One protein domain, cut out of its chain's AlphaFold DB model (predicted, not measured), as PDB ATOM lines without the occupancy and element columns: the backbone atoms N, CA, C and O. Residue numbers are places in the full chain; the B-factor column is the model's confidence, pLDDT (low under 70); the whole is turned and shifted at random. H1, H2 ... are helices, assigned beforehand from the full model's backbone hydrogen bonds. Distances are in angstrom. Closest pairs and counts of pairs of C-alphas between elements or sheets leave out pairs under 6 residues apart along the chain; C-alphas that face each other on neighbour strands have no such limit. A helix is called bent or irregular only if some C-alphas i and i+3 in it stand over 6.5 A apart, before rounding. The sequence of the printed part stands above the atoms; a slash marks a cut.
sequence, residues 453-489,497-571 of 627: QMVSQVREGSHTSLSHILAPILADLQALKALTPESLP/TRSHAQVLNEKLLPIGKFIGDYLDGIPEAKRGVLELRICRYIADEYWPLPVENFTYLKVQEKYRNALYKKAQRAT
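Overview. This is residues 453 to 489 and 497 to 571 of the 627 residues of the protein "DUF4208 domain-containing protein" of Alternaria alternata (UniProt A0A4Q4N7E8). H3 and H2b, an arm of bent H2, make a narrow V that kinked H1 and H4 cross on opposite sides. The printed part, 112 residues, is all helix, H1 to H4 in order. It is compact, radius of gyration of the C-alphas 14.7 A, spanning 48 by 36 by 25 A.

Along the chain. H1, residues 453 to 481, begins at C-alpha (-16.527, 26.816, -21.010); irregular, its C-alphas 472 and 475 are 7.8 A apart. H2, 500 to 520, one helix by its hydrogen bonds, is bent into H2a, up to 507, and H2b, from 510, these C-alphas 6.7 A apart. H3, 524 to 541, is irregular: C-alphas 525 and 528 are 7.4 A apart. H4, 551 to 571, 30.8 A long, ends at (30.275, 12.859, -4.716).

Arrangement. H1 touches H2b, closest C-alphas Ile 473 and Ile 511, 6.6 A. Hairpin H2b and H3 only just touch, 3 C-alpha pairs within 8 A. H1 and H4 are apart. Every O i to N i+4 pair is within hydrogen-bond range in H2a, H2b and H4.

Size, cuts and confidence. Residues 490 to 496 are cut out, C-alphas 489 and 497 8.2 A apart. pLDDT is under 70 for 16 residues, among them 453 to 464.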
ATOM      1  N   GLN A 453     -16.050  28.199 -20.945       39.91
ATOM      2  CA  GLN A 453     -16.527  26.816 -21.010       39.91
ATOM      3  C   GLN A 453     -15.585  25.906 -21.823       39.91
ATOM      4  O   GLN A 453     -15.337  24.765 -21.426       39.91
ATOM      5  N   MET A 454     -14.966  26.426 -22.892       36.38
ATOM      6  CA  MET A 454     -13.904  25.719 -23.622       36.38
ATOM      7  C   MET A 454     -12.614  25.584 -22.795       36.38
ATOM      8  O   MET A 454     -11.971  24.537 -22.829       36.38
ATOM      9  N   VAL A 455     -12.245  26.597 -21.999       44.25
ATOM     10  CA  VAL A 455     -11.058  26.539 -21.123       44.25
ATOM     11  C   VAL A 455     -11.232  25.524 -19.986       44.25
ATOM     12  O   VAL A 455     -10.271  24.833 -19.652       44.25
ATOM     13  N   SER A 456     -12.435  25.368 -19.422       41.84
ATOM     14  CA  SER A 456     -12.705  24.319 -18.424       41.84
ATOM     15  C   SER A 456     -12.653  22.906 -19.014       41.84
ATOM     16  O   SER A 456     -12.060  22.022 -18.402       41.84
ATOM     17  N   GLN A 457     -13.176  22.701 -20.228       38.50
ATOM     18  CA  GLN A 457     -13.181  21.383 -20.879       38.50
ATOM     19  C   GLN A 457     -11.776  20.936 -21.331       38.50
ATOM     20  O   GLN A 457     -11.419  19.768 -21.190       38.50
ATOM     21  N   VAL A 458     -10.927  21.865 -21.796       48.41
ATOM     22  CA  VAL A 458      -9.508  21.582 -22.113       48.41
ATOM     23  C   VAL A 458      -8.680  21.320 -20.841       48.41
ATOM     24  O   VAL A 458      -7.720  20.540 -20.863       48.41
ATOM     25  N   ARG A 459      -9.056  21.925 -19.706       49.25
ATOM     26  CA  ARG A 459      -8.418  21.674 -18.405       49.25
ATOM     27  C   ARG A 459      -8.743  20.268 -17.889       49.25
ATOM     28  O   ARG A 459      -7.832  19.550 -17.505       49.25
ATOM     29  N   GLU A 460      -9.987  19.810 -17.975       46.06
ATOM     30  CA  GLU A 460     -10.364  18.464 -17.506       46.06
ATOM     31  C   GLU A 460      -9.718  17.331 -18.329       46.06
ATOM     32  O   GLU A 460      -9.230  16.358 -17.754       46.06
ATOM     33  N   GLY A 461      -9.598  17.480 -19.656       50.47
ATOM     34  CA  GLY A 461      -8.955  16.471 -20.516       50.47
ATOM     35  C   GLY A 461      -7.424  16.375 -20.388       50.47
ATOM     36  O   GLY A 461      -6.827  15.347 -20.711       50.47
ATOM     37  N   SER A 462      -6.766  17.432 -19.902       55.62
ATOM     38  CA  SER A 462      -5.316  17.428 -19.660       55.62
ATOM     39  C   SER A 462      -4.944  16.871 -18.282       55.62
ATOM     40  O   SER A 462      -3.899  16.231 -18.154       55.62
ATOM     41  N   HIS A 463      -5.808  17.033 -17.274       60.56
ATOM     42  CA  HIS A 463      -5.605  16.473 -15.932       60.56
ATOM     43  C   HIS A 463      -5.706  14.936 -15.919       60.56
ATOM     44  O   HIS A 463      -4.892  14.278 -15.273       60.56
ATOM     45  N   THR A 464      -6.621  14.339 -16.693       61.81
ATOM     46  CA  THR A 464      -6.735  12.872 -16.808       61.81
ATOM     47  C   THR A 464      -5.478  12.242 -17.412       61.81
ATOM     48  O   THR A 464      -4.943  11.281 -16.861       61.81
ATOM     49  N   SER A 465      -4.924  12.834 -18.472       72.06
ATOM     50  CA  SER A 465      -3.680  12.359 -19.097       72.06
ATOM     51  C   SER A 465      -2.468  12.448 -18.154       72.06
ATOM     52  O   SER A 465      -1.629  11.550 -18.136       72.06
ATOM     53  N   LEU A 466      -2.384  13.502 -17.330       80.25
ATOM     54  CA  LEU A 466      -1.309  13.671 -16.343       80.25
ATOM     55  C   LEU A 466      -1.462  12.730 -15.140       80.25
ATOM     56  O   LEU A 466      -0.461  12.229 -14.631       80.25
ATOM     57  N   SER A 467      -2.696  12.430 -14.728       75.88
ATOM     58  CA  SER A 467      -2.960  11.474 -13.646       75.88
ATOM     59  C   SER A 467      -2.469  10.057 -13.981       75.88
ATOM     60  O   SER A 467      -1.895   9.393 -13.121       75.88
ATOM     61  N   HIS A 468      -2.584   9.628 -15.246       77.94
ATOM     62  CA  HIS A 468      -2.030   8.351 -15.711       77.94
ATOM     63  C   HIS A 468      -0.495   8.329 -15.687       77.94
ATOM     64  O   HIS A 468       0.092   7.312 -15.326       77.94
ATOM     65  N   ILE A 469       0.155   9.449 -16.020       81.56
ATOM     66  CA  ILE A 469       1.622   9.581 -15.985       81.56
ATOM     67  C   ILE A 469       2.145   9.509 -14.545       81.56
ATOM     68  O   ILE A 469       3.188   8.915 -14.292       81.56
ATOM     69  N   LEU A 470       1.418  10.092 -13.592       84.25
ATOM     70  CA  LEU A 470       1.822  10.170 -12.185       84.25
ATOM     71  C   LEU A 470       1.346   8.978 -11.341       84.25
ATOM     72  O   LEU A 470       1.661   8.910 -10.153       84.25
ATOM     73  N   ALA A 471       0.634   8.017 -11.936       81.88
ATOM     74  CA  ALA A 471       0.145   6.820 -11.254       81.88
ATOM     75  C   ALA A 471       1.230   6.053 -10.462       81.88
ATOM     76  O   ALA A 471       0.939   5.652  -9.332       81.88
ATOM     77  N   PRO A 472       2.482   5.900 -10.951       86.50
ATOM     78  CA  PRO A 472       3.533   5.199 -10.205       86.50
ATOM     79  C   PRO A 472       3.947   5.886  -8.896       86.50
ATOM     80  O   PRO A 472       4.433   5.220  -7.987       86.50
ATOM     81  N   ILE A 473       3.747   7.204  -8.783       87.75
ATOM     82  CA  ILE A 473       4.149   8.019  -7.622       87.75
ATOM     83  C   ILE A 473       2.956   8.563  -6.831       87.75
ATOM     84  O   ILE A 473       3.098   9.454  -5.993       87.75
ATOM     85  N   LEU A 474       1.761   8.025  -7.074       85.56
ATOM     86  CA  LEU A 474       0.528   8.511  -6.465       85.56
ATOM     87  C   LEU A 474       0.538   8.369  -4.933       85.56
ATOM     88  O   LEU A 474       0.041   9.252  -4.236       85.56
ATOM     89  N   ALA A 475       1.174   7.321  -4.400       85.88
ATOM     90  CA  ALA A 475       1.355   7.142  -2.959       85.88
ATOM     91  C   ALA A 475       2.221   8.254  -2.332       85.88
ATOM     92  O   ALA A 475       1.873   8.795  -1.282       85.88
ATOM     93  N   ASP A 476       3.307   8.653  -3.002       86.00
ATOM     94  CA  ASP A 476       4.186   9.735  -2.542       86.00
ATOM     95  C   ASP A 476       3.497  11.103  -2.640       86.00
ATOM     96  O   ASP A 476       3.638  11.938  -1.746       86.00
ATOM     97  N   LEU A 477       2.694  11.322  -3.685       87.38
ATOM     98  CA  LEU A 477       1.884  12.532  -3.851       87.38
ATOM     99  C   LEU A 477       0.779  12.644  -2.787       87.38
ATOM    100  O   LEU A 477       0.527  13.727  -2.258       87.38
ATOM    101  N   GLN A 478       0.144  11.532  -2.416       86.44
ATOM    102  CA  GLN A 478      -0.811  11.498  -1.304       86.44
ATOM    103  C   GLN A 478      -0.127  11.757   0.043       86.44
ATOM    104  O   GLN A 478      -0.657  12.504   0.867       86.44
ATOM    105  N   ALA A 479       1.072  11.205   0.249       84.31
ATOM    106  CA  ALA A 479       1.879  11.494   1.429       84.31
ATOM    107  C   ALA A 479       2.297  12.973   1.491       84.31
ATOM    108  O   ALA A 479       2.303  13.555   2.574       84.31
ATOM    109  N   LEU A 480       2.594  13.598   0.346       86.00
ATOM    110  CA  LEU A 480       2.887  15.029   0.243       86.00
ATOM    111  C   LEU A 480       1.692  15.883   0.692       86.00
ATOM    112  O   LEU A 480       1.856  16.826   1.461       86.00
ATOM    113  N   LYS A 481       0.486  15.515   0.251       86.62
ATOM    114  CA  LYS A 481      -0.760  16.215   0.586       86.62
ATOM    115  C   LYS A 481      -1.104  16.144   2.075       86.62
ATOM    116  O   LYS A 481      -1.692  17.076   2.614       86.62
ATOM    117  N   ALA A 482      -0.743  15.046   2.733       84.44
ATOM    118  CA  ALA A 482      -0.987  14.840   4.157       84.44
ATOM    119  C   ALA A 482      -0.035  15.636   5.075       84.44
ATOM    120  O   ALA A 482      -0.292  15.714   6.275       84.44
ATOM    121  N   LEU A 483       1.044  16.227   4.541       81.44
ATOM    122  CA  LEU A 483       2.013  17.029   5.300       81.44
ATOM    123  C   LEU A 483       1.472  18.435   5.563       81.44
ATOM    124  O   LEU A 483       1.917  19.404   4.955       81.44
ATOM    125  N   THR A 484       0.511  18.567   6.470       77.06
ATOM    126  CA  THR A 484       0.117  19.883   6.979       77.06
ATOM    127  C   THR A 484       1.058  20.304   8.115       77.06
ATOM    128  O   THR A 484       1.622  19.456   8.807       77.06
ATOM    129  N   PRO A 485       1.258  21.611   8.370       67.50
ATOM    130  CA  PRO A 485       2.072  22.061   9.507       67.50
ATOM    131  C   PRO A 485       1.551  21.533  10.856       67.50
ATOM    132  O   PRO A 485       2.316  21.430  11.809       67.50
ATOM    133  N   GLU A 486       0.272  21.156  10.913       66.06
ATOM    134  CA  GLU A 486      -0.399  20.558  12.069       66.06
ATOM    135  C   GLU A 486      -0.136  19.049  12.222       66.06
ATOM    136  O   GLU A 486      -0.354  18.500  13.299       66.06
ATOM    137  N   SER A 487       0.343  18.362  11.177       68.50
ATOM    138  CA  SER A 487       0.619  16.920  11.205       68.50
ATOM    139  C   SER A 487       2.009  16.577  11.756       68.50
ATOM    140  O   SER A 487       2.363  15.401  11.846       68.50
ATOM    141  N   LEU A 488       2.834  17.581  12.065       73.00
ATOM    142  CA  LEU A 488       4.174  17.396  12.618       73.00
ATOM    143  C   LEU A 488       4.128  17.403  14.151       73.00
ATOM    144  O   LEU A 488       3.398  18.206  14.733       73.00
ATOM    145  N   PRO A 489       4.916  16.544  14.828       69.12
ATOM    146  CA  PRO A 489       4.983  16.559  16.282       69.12
ATOM    147  C   PRO A 489       5.492  17.926  16.773       69.12
ATOM    148  O   PRO A 489       6.391  18.497  16.144       69.12
ATOM    149  N   THR A 497      14.158  18.436  16.321       72.69
ATOM    150  CA  THR A 497      13.005  18.110  15.477       72.69
ATOM    151  C   THR A 497      13.202  18.690  14.080       72.69
ATOM    152  O   THR A 497      13.549  19.865  13.934       72.69
ATOM    153  N   ARG A 498      12.970  17.882  13.036       76.06
ATOM    154  CA  ARG A 498      13.060  18.349  11.644       76.06
ATOM    155  C   ARG A 498      12.019  19.430  11.383       76.06
ATOM    156  O   ARG A 498      10.861  19.292  11.773       76.06
ATOM    157  N   SER A 499      12.417  20.491  10.687       82.00
ATOM    158  CA  SER A 499      11.471  21.536  10.298       82.00
ATOM    159  C   SER A 499      10.523  21.035   9.205       82.00
ATOM    160  O   SER A 499      10.888  20.180   8.395       82.00
ATOM    161  N   HIS A 500       9.319  21.610   9.119       81.38
ATOM    162  CA  HIS A 500       8.358  21.296   8.054       81.38
ATOM    163  C   HIS A 500       8.986  21.380   6.656       81.38
ATOM    164  O   HIS A 500       8.781  20.509   5.815       81.38
ATOM    165  N   ALA A 501       9.831  22.389   6.420       79.88
ATOM    166  CA  ALA A 501      10.544  22.544   5.157       79.88
ATOM    167  C   ALA A 501      11.529  21.394   4.875       79.88
ATOM    168  O   ALA A 501      11.671  20.998   3.720       79.88
ATOM    169  N   GLN A 502      12.200  20.854   5.898       84.00
ATOM    170  CA  GLN A 502      13.099  19.706   5.747       84.00
ATOM    171  C   GLN A 502      12.320  18.438   5.392       84.00
ATOM    172  O   GLN A 502      12.672  17.772   4.422       84.00
ATOM    173  N   VAL A 503      11.226  18.156   6.105       84.94
ATOM    174  CA  VAL A 503      10.368  16.988   5.842       84.94
ATOM    175  C   VAL A 503       9.725  17.076   4.454       84.94
ATOM    176  O   VAL A 503       9.723  16.101   3.705       84.94
ATOM    177  N   LEU A 504       9.249  18.261   4.062       85.31
ATOM    178  CA  LEU A 504       8.690  18.510   2.733       85.31
ATOM    179  C   LEU A 504       9.718  18.248   1.622       85.31
ATOM    180  O   LEU A 504       9.409  17.587   0.635       85.31
ATOM    181  N   ASN A 505      10.952  18.736   1.781       85.31
ATOM    182  CA  ASN A 505      12.010  18.526   0.790       85.31
ATOM    183  C   ASN A 505      12.411  17.043   0.677       85.31
ATOM    184  O   ASN A 505      12.680  16.570  -0.425       85.31
ATOM    185  N   GLU A 506      12.438  16.304   1.789       85.69
ATOM    186  CA  GLU A 506      12.708  14.859   1.785       85.69
ATOM    187  C   GLU A 506      11.627  14.079   1.030       85.69
ATOM    188  O   GLU A 506      11.941  13.170   0.262       85.69
ATOM    189  N   LYS A 507      10.360  14.465   1.206       87.00
ATOM    190  CA  LYS A 507       9.209  13.827   0.553       87.00
ATOM    191  C   LYS A 507       9.063  14.208  -0.922       87.00
ATOM    192  O   LYS A 507       8.566  13.406  -1.703       87.00
ATOM    193  N   LEU A 508       9.567  15.372  -1.330       88.31
ATOM    194  CA  LEU A 508       9.634  15.788  -2.738       88.31
ATOM    195  C   LEU A 508      10.736  15.095  -3.543       88.31
ATOM    196  O   LEU A 508      10.703  15.120  -4.769       88.31
ATOM    197  N   LEU A 509      11.721  14.488  -2.885       87.31
ATOM    198  CA  LEU A 509      12.865  13.878  -3.551       87.31
ATOM    199  C   LEU A 509      12.523  12.659  -4.436       87.31
ATOM    200  O   LEU A 509      12.995  12.635  -5.574       87.31
ATOM    201  N   PRO A 510      11.730  11.662  -3.988       88.56
ATOM    202  CA  PRO A 510      11.310  10.561  -4.861       88.56
ATOM    203  C   PRO A 510      10.447  11.047  -6.034       88.56
ATOM    204  O   PRO A 510      10.658  10.612  -7.165       88.56
ATOM    205  N   ILE A 511       9.567  12.025  -5.791       88.81
ATOM    206  CA  ILE A 511       8.726  12.657  -6.819       88.81
ATOM    207  C   ILE A 511       9.599  13.345  -7.875       88.81
ATOM    208  O   ILE A 511       9.435  13.114  -9.070       88.81
ATOM    209  N   GLY A 512      10.565  14.159  -7.443       89.25
ATOM    210  CA  GLY A 512      11.491  14.845  -8.338       89.25
ATOM    211  C   GLY A 512      12.348  13.884  -9.153       89.25
ATOM    212  O   GLY A 512      12.574  14.135 -10.334       89.25
ATOM    213  N   LYS A 513      12.799  12.777  -8.547       89.31
ATOM    214  CA  LYS A 513      13.567  11.743  -9.251       89.31
ATOM    215  C   LYS A 513      12.732  11.118 -10.369       89.31
ATOM    216  O   LYS A 513      13.192  11.073 -11.499       89.31
ATOM    217  N   PHE A 514      11.493  10.729 -10.071       91.94
ATOM    218  CA  PHE A 514      10.577  10.190 -11.075       91.94
ATOM    219  C   PHE A 514      10.318  11.177 -12.219       91.94
ATOM    220  O   PHE A 514      10.351  10.789 -13.382       91.94
ATOM    221  N   ILE A 515      10.095  12.459 -11.904       89.88
ATOM    222  CA  ILE A 515       9.910  13.502 -12.922       89.88
ATOM    223  C   ILE A 515      11.163  13.629 -13.796       89.88
ATOM    224  O   ILE A 515      11.035  13.696 -15.013       89.88
ATOM    225  N   GLY A 516      12.358  13.634 -13.198       88.00
ATOM    226  CA  GLY A 516      13.627  13.656 -13.930       88.00
ATOM    227  C   GLY A 516      13.771  12.463 -14.876       88.00
ATOM    228  O   GLY A 516      13.899  12.663 -16.081       88.00
ATOM    229  N   ASP A 517      13.633  11.248 -14.343       89.12
ATOM    230  CA  ASP A 517      13.761   9.995 -15.097       89.12
ATOM    231  C   ASP A 517      12.724   9.914 -16.242       89.12
ATOM    232  O   ASP A 517      13.025   9.474 -17.351       89.12
ATOM    233  N   TYR A 518      11.496  10.394 -16.010       88.19
ATOM    234  CA  TYR A 518      10.444  10.450 -17.029       88.19
ATOM    235  C   TYR A 518      10.742  11.480 -18.130       88.19
ATOM    236  O   TYR A 518      10.496  11.231 -19.311       88.19
ATOM    237  N   LEU A 519      11.283  12.645 -17.763       88.31
ATOM    238  CA  LEU A 519      11.670  13.698 -18.705       88.31
ATOM    239  C   LEU A 519      12.920  13.337 -19.520       88.31
ATOM    240  O   LEU A 519      13.111  13.889 -20.610       88.31
ATOM    241  N   ASP A 520      13.744  12.409 -19.031       86.75
ATOM    242  CA  ASP A 520      14.903  11.886 -19.754       86.75
ATOM    243  C   ASP A 520      14.523  11.072 -20.994       86.75
ATOM    244  O   ASP A 520      15.225  11.136 -21.999       86.75
ATOM    245  N   GLY A 521      13.345  10.441 -20.998       85.12
ATOM    246  CA  GLY A 521      12.796   9.746 -22.169       85.12
ATOM    247  C   GLY A 521      12.127  10.645 -23.220       85.12
ATOM    248  O   GLY A 521      11.607  10.134 -24.212       85.12
ATOM    249  N   ILE A 522      12.080  11.967 -23.018       87.81
ATOM    250  CA  ILE A 522      11.290  12.902 -23.839       87.81
ATOM    251  C   ILE A 522      12.211  13.864 -24.601       87.81
ATOM    252  O   ILE A 522      13.163  14.385 -24.017       87.81
ATOM    253  N   PRO A 523      11.921  14.163 -25.886       83.12
ATOM    254  CA  PRO A 523      12.720  15.091 -26.679       83.12
ATOM    255  C   PRO A 523      12.807  16.479 -26.030       83.12
ATOM    256  O   PRO A 523      11.805  17.039 -25.569       83.12
ATOM    257  N   GLU A 524      14.010  17.055 -26.064       78.81
ATOM    258  CA  GLU A 524      14.395  18.287 -25.360       78.81
ATOM    259  C   GLU A 524      13.432  19.459 -25.616       78.81
ATOM    260  O   GLU A 524      13.006  20.138 -24.681       78.81
ATOM    261  N   ALA A 525      12.966  19.609 -26.861       77.31
ATOM    262  CA  ALA A 525      12.047  20.671 -27.278       77.31
ATOM    263  C   ALA A 525      10.708  20.695 -26.510       77.31
ATOM    264  O   ALA A 525      10.056  21.735 -26.433       77.31
ATOM    265  N   LYS A 526      10.266  19.559 -25.950       78.44
ATOM    266  CA  LYS A 526       8.993  19.444 -25.210       78.44
ATOM    267  C   LYS A 526       9.184  19.264 -23.705       78.44
ATOM    268  O   LYS A 526       8.201  19.332 -22.964       78.44
ATOM    269  N   ARG A 527      10.427  19.074 -23.250       85.62
ATOM    270  CA  ARG A 527      10.766  18.754 -21.860       85.62
ATOM    271  C   ARG A 527      10.287  19.833 -20.889       85.62
ATOM    272  O   ARG A 527       9.515  19.534 -19.983       85.62
ATOM    273  N   GLY A 528      10.662  21.093 -21.124       82.94
ATOM    274  CA  GLY A 528      10.329  22.199 -20.215       82.94
ATOM    275  C   GLY A 528       8.825  22.476 -20.110       82.94
ATOM    276  O   GLY A 528       8.297  22.682 -19.020       82.94
ATOM    277  N   VAL A 529       8.100  22.415 -21.233       86.19
ATOM    278  CA  VAL A 529       6.642  22.634 -21.249       86.19
ATOM    279  C   VAL A 529       5.913  21.533 -20.482       86.19
ATOM    280  O   VAL A 529       4.954  21.814 -19.762       86.19
ATOM    281  N   LEU A 530       6.349  20.282 -20.629       87.12
ATOM    282  CA  LEU A 530       5.739  19.157 -19.931       87.12
ATOM    283  C   LEU A 530       6.055  19.173 -18.433       87.12
ATOM    284  O   LEU A 530       5.151  18.971 -17.627       87.12
ATOM    285  N   GLU A 531       7.297  19.485 -18.062       91.25
ATOM    286  CA  GLU A 531       7.716  19.643 -16.668       91.25
ATOM    287  C   GLU A 531       6.864  20.693 -15.944       91.25
ATOM    288  O   GLU A 531       6.332  20.428 -14.866       91.25
ATOM    289  N   LEU A 532       6.642  21.853 -16.571       90.19
ATOM    290  CA  LEU A 532       5.794  22.906 -16.010       90.19
ATOM    291  C   LEU A 532       4.330  22.472 -15.868       90.19
ATOM    292  O   LEU A 532       3.684  22.824 -14.879       90.19
ATOM    293  N   ARG A 533       3.794  21.689 -16.814       87.50
ATOM    294  CA  ARG A 533       2.431  21.136 -16.707       87.50
ATOM    295  C   ARG A 533       2.309  20.154 -15.544       87.50
ATOM    296  O   ARG A 533       1.343  20.241 -14.792       87.50
ATOM    297  N   ILE A 534       3.295  19.273 -15.371       89.50
ATOM    298  CA  ILE A 534       3.349  18.326 -14.250       89.50
ATOM    299  C   ILE A 534       3.443  19.087 -12.922       89.50
ATOM    300  O   ILE A 534       2.652  18.839 -12.014       89.50
ATOM    301  N   CYS A 535       4.338  20.073 -12.818       90.50
ATOM    302  CA  CYS A 535       4.484  20.887 -11.609       90.50
ATOM    303  C   CYS A 535       3.204  21.660 -11.273       90.50
ATOM    304  O   CYS A 535       2.863  21.806 -10.101       90.50
ATOM    305  N   ARG A 536       2.479  22.138 -12.290       89.69
ATOM    306  CA  ARG A 536       1.196  22.827 -12.113       89.69
ATOM    307  C   ARG A 536       0.108  21.897 -11.592       89.69
ATOM    308  O   ARG A 536      -0.608  22.275 -10.674       89.69
ATOM    309  N   TYR A 537       0.038  20.680 -12.116       89.44
ATOM    310  CA  TYR A 537      -0.881  19.657 -11.624       89.44
ATOM    311  C   TYR A 537      -0.583  19.269 -10.163       89.44
ATOM    312  O   TYR A 537      -1.488  19.220  -9.333       89.44
ATOM    313  N   ILE A 538       0.697  19.087  -9.815       89.06
ATOM    314  CA  ILE A 538       1.124  18.792  -8.437       89.06
ATOM    315  C   ILE A 538       0.790  19.954  -7.492       89.06
ATOM    316  O   ILE A 538       0.300  19.721  -6.386       89.06
ATOM    317  N   ALA A 539       1.030  21.195  -7.929       89.44
ATOM    318  CA  ALA A 539       0.726  22.393  -7.157       89.44
ATOM    319  C   ALA A 539      -0.776  22.540  -6.861       89.44
ATOM    320  O   ALA A 539      -1.133  22.903  -5.745       89.44
ATOM    321  N   ASP A 540      -1.638  22.237  -7.834       87.00
ATOM    322  CA  ASP A 540      -3.089  22.402  -7.704       87.00
ATOM    323  C   ASP A 540      -3.737  21.297  -6.837       87.00
ATOM    324  O   ASP A 540      -4.660  21.586  -6.074       87.00
ATOM    325  N   GLU A 541      -3.287  20.037  -6.930       85.38
ATOM    326  CA  GLU A 541      -4.006  18.890  -6.332       85.38
ATOM    327  C   GLU A 541      -3.357  18.277  -5.075       85.38
ATOM    328  O   GLU A 541      -4.068  17.708  -4.227       85.38
ATOM    329  N   TYR A 542      -2.029  18.386  -4.941       85.69
ATOM    330  CA  TYR A 542      -1.238  17.642  -3.946       85.69
ATOM    331  C   TYR A 542      -0.375  18.525  -3.037       85.69
ATOM    332  O   TYR A 542       0.226  18.019  -2.091       85.69
ATOM    333  N   TRP A 543      -0.302  19.832  -3.291       89.06
ATOM    334  CA  TRP A 543       0.520  20.740  -2.494       89.06
ATOM    335  C   TRP A 543      -0.132  21.075  -1.139       89.06
ATOM    336  O   TRP A 543      -1.300  21.460  -1.110       89.06
ATOM    337  N   PRO A 544       0.600  20.968  -0.012       82.31
ATOM    338  CA  PRO A 544       0.015  21.135   1.322       82.31
ATOM    339  C   PRO A 544      -0.128  22.593   1.798       82.31
ATOM    340  O   PRO A 544      -0.791  22.857   2.798       82.31
ATOM    341  N   LEU A 545       0.520  23.546   1.124       82.75
ATOM    342  CA  LEU A 545       0.505  24.972   1.478       82.75
ATOM    343  C   LEU A 545      -0.478  25.742   0.578       82.75
ATOM    344  O   LEU A 545      -0.819  25.249  -0.498       82.75
ATOM    345  N   PRO A 546      -0.927  26.953   0.968       77.88
ATOM    346  CA  PRO A 546      -1.816  27.758   0.133       77.88
ATOM    347  C   PRO A 546      -1.247  27.954  -1.277       77.88
ATOM    348  O   PRO A 546      -0.092  28.351  -1.452       77.88
ATOM    349  N   VAL A 547      -2.076  27.656  -2.279       82.19
ATOM    350  CA  VAL A 547      -1.695  27.687  -3.692       82.19
ATOM    351  C   VAL A 547      -1.820  29.114  -4.226       82.19
ATOM    352  O   VAL A 547      -2.910  29.660  -4.373       82.19
ATOM    353  N   GLU A 548      -0.679  29.722  -4.525       84.38
ATOM    354  CA  GLU A 548      -0.539  30.946  -5.317       84.38
ATOM    355  C   GLU A 548      -0.365  30.617  -6.809       84.38
ATOM    356  O   GLU A 548       0.070  29.517  -7.166       84.38
ATOM    357  N   ASN A 549      -0.575  31.607  -7.686       77.12
ATOM    358  CA  ASN A 549      -0.400  31.455  -9.136       77.12
ATOM    359  C   ASN A 549       0.996  30.953  -9.548       77.12
ATOM    360  O   ASN A 549       1.110  30.357 -10.607       77.12
ATOM    361  N   PHE A 550       2.035  31.156  -8.731       85.19
ATOM    362  CA  PHE A 550       3.424  30.768  -9.024       85.19
ATOM    363  C   PHE A 550       3.912  29.555  -8.219       85.19
ATOM    364  O   PHE A 550       5.099  29.234  -8.224       85.19
ATOM    365  N   THR A 551       3.016  28.858  -7.517       85.69
ATOM    366  CA  THR A 551       3.383  27.727  -6.644       85.69
ATOM    367  C   THR A 551       4.059  26.599  -7.411       85.69
ATOM    368  O   THR A 551       4.993  25.986  -6.906       85.69
ATOM    369  N   TYR A 552       3.664  26.368  -8.662       88.94
ATOM    370  CA  TYR A 552       4.277  25.351  -9.515       88.94
ATOM    371  C   TYR A 552       5.768  25.606  -9.788       88.94
ATOM    372  O   TYR A 552       6.534  24.649  -9.869       88.94
ATOM    373  N   LEU A 553       6.204  26.872  -9.850       90.25
ATOM    374  CA  LEU A 553       7.625  27.223  -9.963       90.25
ATOM    375  C   LEU A 553       8.371  26.904  -8.664       90.25
ATOM    376  O   LEU A 553       9.465  26.350  -8.707       90.25
ATOM    377  N   LYS A 554       7.749  27.166  -7.506       86.50
ATOM    378  CA  LYS A 554       8.304  26.804  -6.190       86.50
ATOM    379  C   LYS A 554       8.445  25.285  -6.034       86.50
ATOM    380  O   LYS A 554       9.414  24.816  -5.443       86.50
ATOM    381  N   VAL A 555       7.493  24.503  -6.555       89.31
ATOM    382  CA  VAL A 555       7.584  23.031  -6.591       89.31
ATOM    383  C   VAL A 555       8.776  22.602  -7.445       89.31
ATOM    384  O   VAL A 555       9.605  21.824  -6.969       89.31
ATOM    385  N   GLN A 556       8.884  23.155  -8.660       91.62
ATOM    386  CA  GLN A 556       9.971  22.869  -9.596       91.62
ATOM    387  C   GLN A 556      11.347  23.149  -8.989       91.62
ATOM    388  O   GLN A 556      12.237  22.298  -9.007       91.62
ATOM    389  N   GLU A 557      11.501  24.329  -8.398       87.94
ATOM    390  CA  GLU A 557      12.712  24.744  -7.704       87.94
ATOM    391  C   GLU A 557      13.061  23.777  -6.564       87.94
ATOM    392  O   GLU A 557      14.191  23.292  -6.467       87.94
ATOM    393  N   LYS A 558      12.087  23.456  -5.703       86.31
ATOM    394  CA  LYS A 558      12.320  22.648  -4.501       86.31
ATOM    395  C   LYS A 558      12.844  21.255  -4.809       86.31
ATOM    396  O   LYS A 558      13.821  20.848  -4.177       86.31
ATOM    397  N   TYR A 559      12.238  20.522  -5.746       90.25
ATOM    398  CA  TYR A 559      12.729  19.173  -6.034       90.25
ATOM    399  C   TYR A 559      14.048  19.200  -6.810       90.25
ATOM    400  O   TYR A 559      14.918  18.382  -6.515       90.25
ATOM    401  N   ARG A 560      14.260  20.154  -7.733       89.00
ATOM    402  CA  ARG A 560      15.542  20.288  -8.451       89.00
ATOM    403  C   ARG A 560      16.688  20.583  -7.486       89.00
ATOM    404  O   ARG A 560      17.710  19.899  -7.515       89.00
ATOM    405  N   ASN A 561      16.478  21.515  -6.557       87.56
ATOM    406  CA  ASN A 561      17.445  21.833  -5.508       87.56
ATOM    407  C   ASN A 561      17.698  20.638  -4.574       87.56
ATOM    408  O   ASN A 561      18.829  20.417  -4.140       87.56
ATOM    409  N   ALA A 562      16.663  19.853  -4.263       84.69
ATOM    410  CA  ALA A 562      16.799  18.655  -3.438       84.69
ATOM    411  C   ALA A 562      17.609  17.549  -4.140       84.69
ATOM    412  O   ALA A 562      18.506  16.968  -3.524       84.69
ATOM    413  N   LEU A 563      17.347  17.294  -5.428       87.19
ATOM    414  CA  LEU A 563      18.107  16.341  -6.245       87.19
ATOM    415  C   LEU A 563      19.573  16.753  -6.360       87.19
ATOM    416  O   LEU A 563      20.464  15.932  -6.146       87.19
ATOM    417  N   TYR A 564      19.818  18.035  -6.620       85.94
ATOM    418  CA  TYR A 564      21.162  18.574  -6.743       85.94
ATOM    419  C   TYR A 564      21.963  18.432  -5.433       85.94
ATOM    420  O   TYR A 564      23.075  17.904  -5.429       85.94
ATOM    421  N   LYS A 565      21.371  18.797  -4.285       82.81
ATOM    422  CA  LYS A 565      22.001  18.612  -2.963       82.81
ATOM    423  C   LYS A 565      22.288  17.144  -2.646       82.81
ATOM    424  O   LYS A 565      23.281  16.843  -1.987       82.81
ATOM    425  N   LYS A 566      21.427  16.223  -3.088       82.94
ATOM    426  CA  LYS A 566      21.659  14.781  -2.929       82.94
ATOM    427  C   LYS A 566      22.819  14.296  -3.801       82.94
ATOM    428  O   LYS A 566      23.615  13.501  -3.314       82.94
ATOM    429  N   ALA A 567      22.941  14.796  -5.031       82.50
ATOM    430  CA  ALA A 567      24.056  14.471  -5.920       82.50
ATOM    431  C   ALA A 567      25.401  14.926  -5.330       82.50
ATOM    432  O   ALA A 567      26.326  14.127  -5.246       82.50
ATOM    433  N   GLN A 568      25.485  16.151  -4.799       80.50
ATOM    434  CA  GLN A 568      26.707  16.638  -4.140       80.50
ATOM    435  C   GLN A 568      27.130  15.786  -2.937       80.50
ATOM    436  O   GLN A 568      28.313  15.517  -2.750       80.50
ATOM    437  N   ARG A 569      26.165  15.325  -2.131       80.44
ATOM    438  CA  ARG A 569      26.436  14.426  -0.998       80.44
ATOM    439  C   ARG A 569      26.918  13.041  -1.432       80.44
ATOM    440  O   ARG A 569      27.567  12.377  -0.641       80.44
ATOM    441  N   ALA A 570      26.585  12.602  -2.645       76.12
ATOM    442  CA  ALA A 570      27.060  11.333  -3.190       76.12
ATOM    443  C   ALA A 570      28.497  11.433  -3.733       76.12
ATOM    444  O   ALA A 570      29.232  10.454  -3.676       76.12
ATOM    445  N   THR A 571      28.907  12.607  -4.223       72.81
ATOM    446  CA  THR A 571      30.275  12.859  -4.716       72.81
ATOM    447  C   THR A 571      31.269  13.164  -3.583       72.81
ATOM    448  O   THR A 571      32.464  12.936  -3.735       72.81
TER     449      THR A 571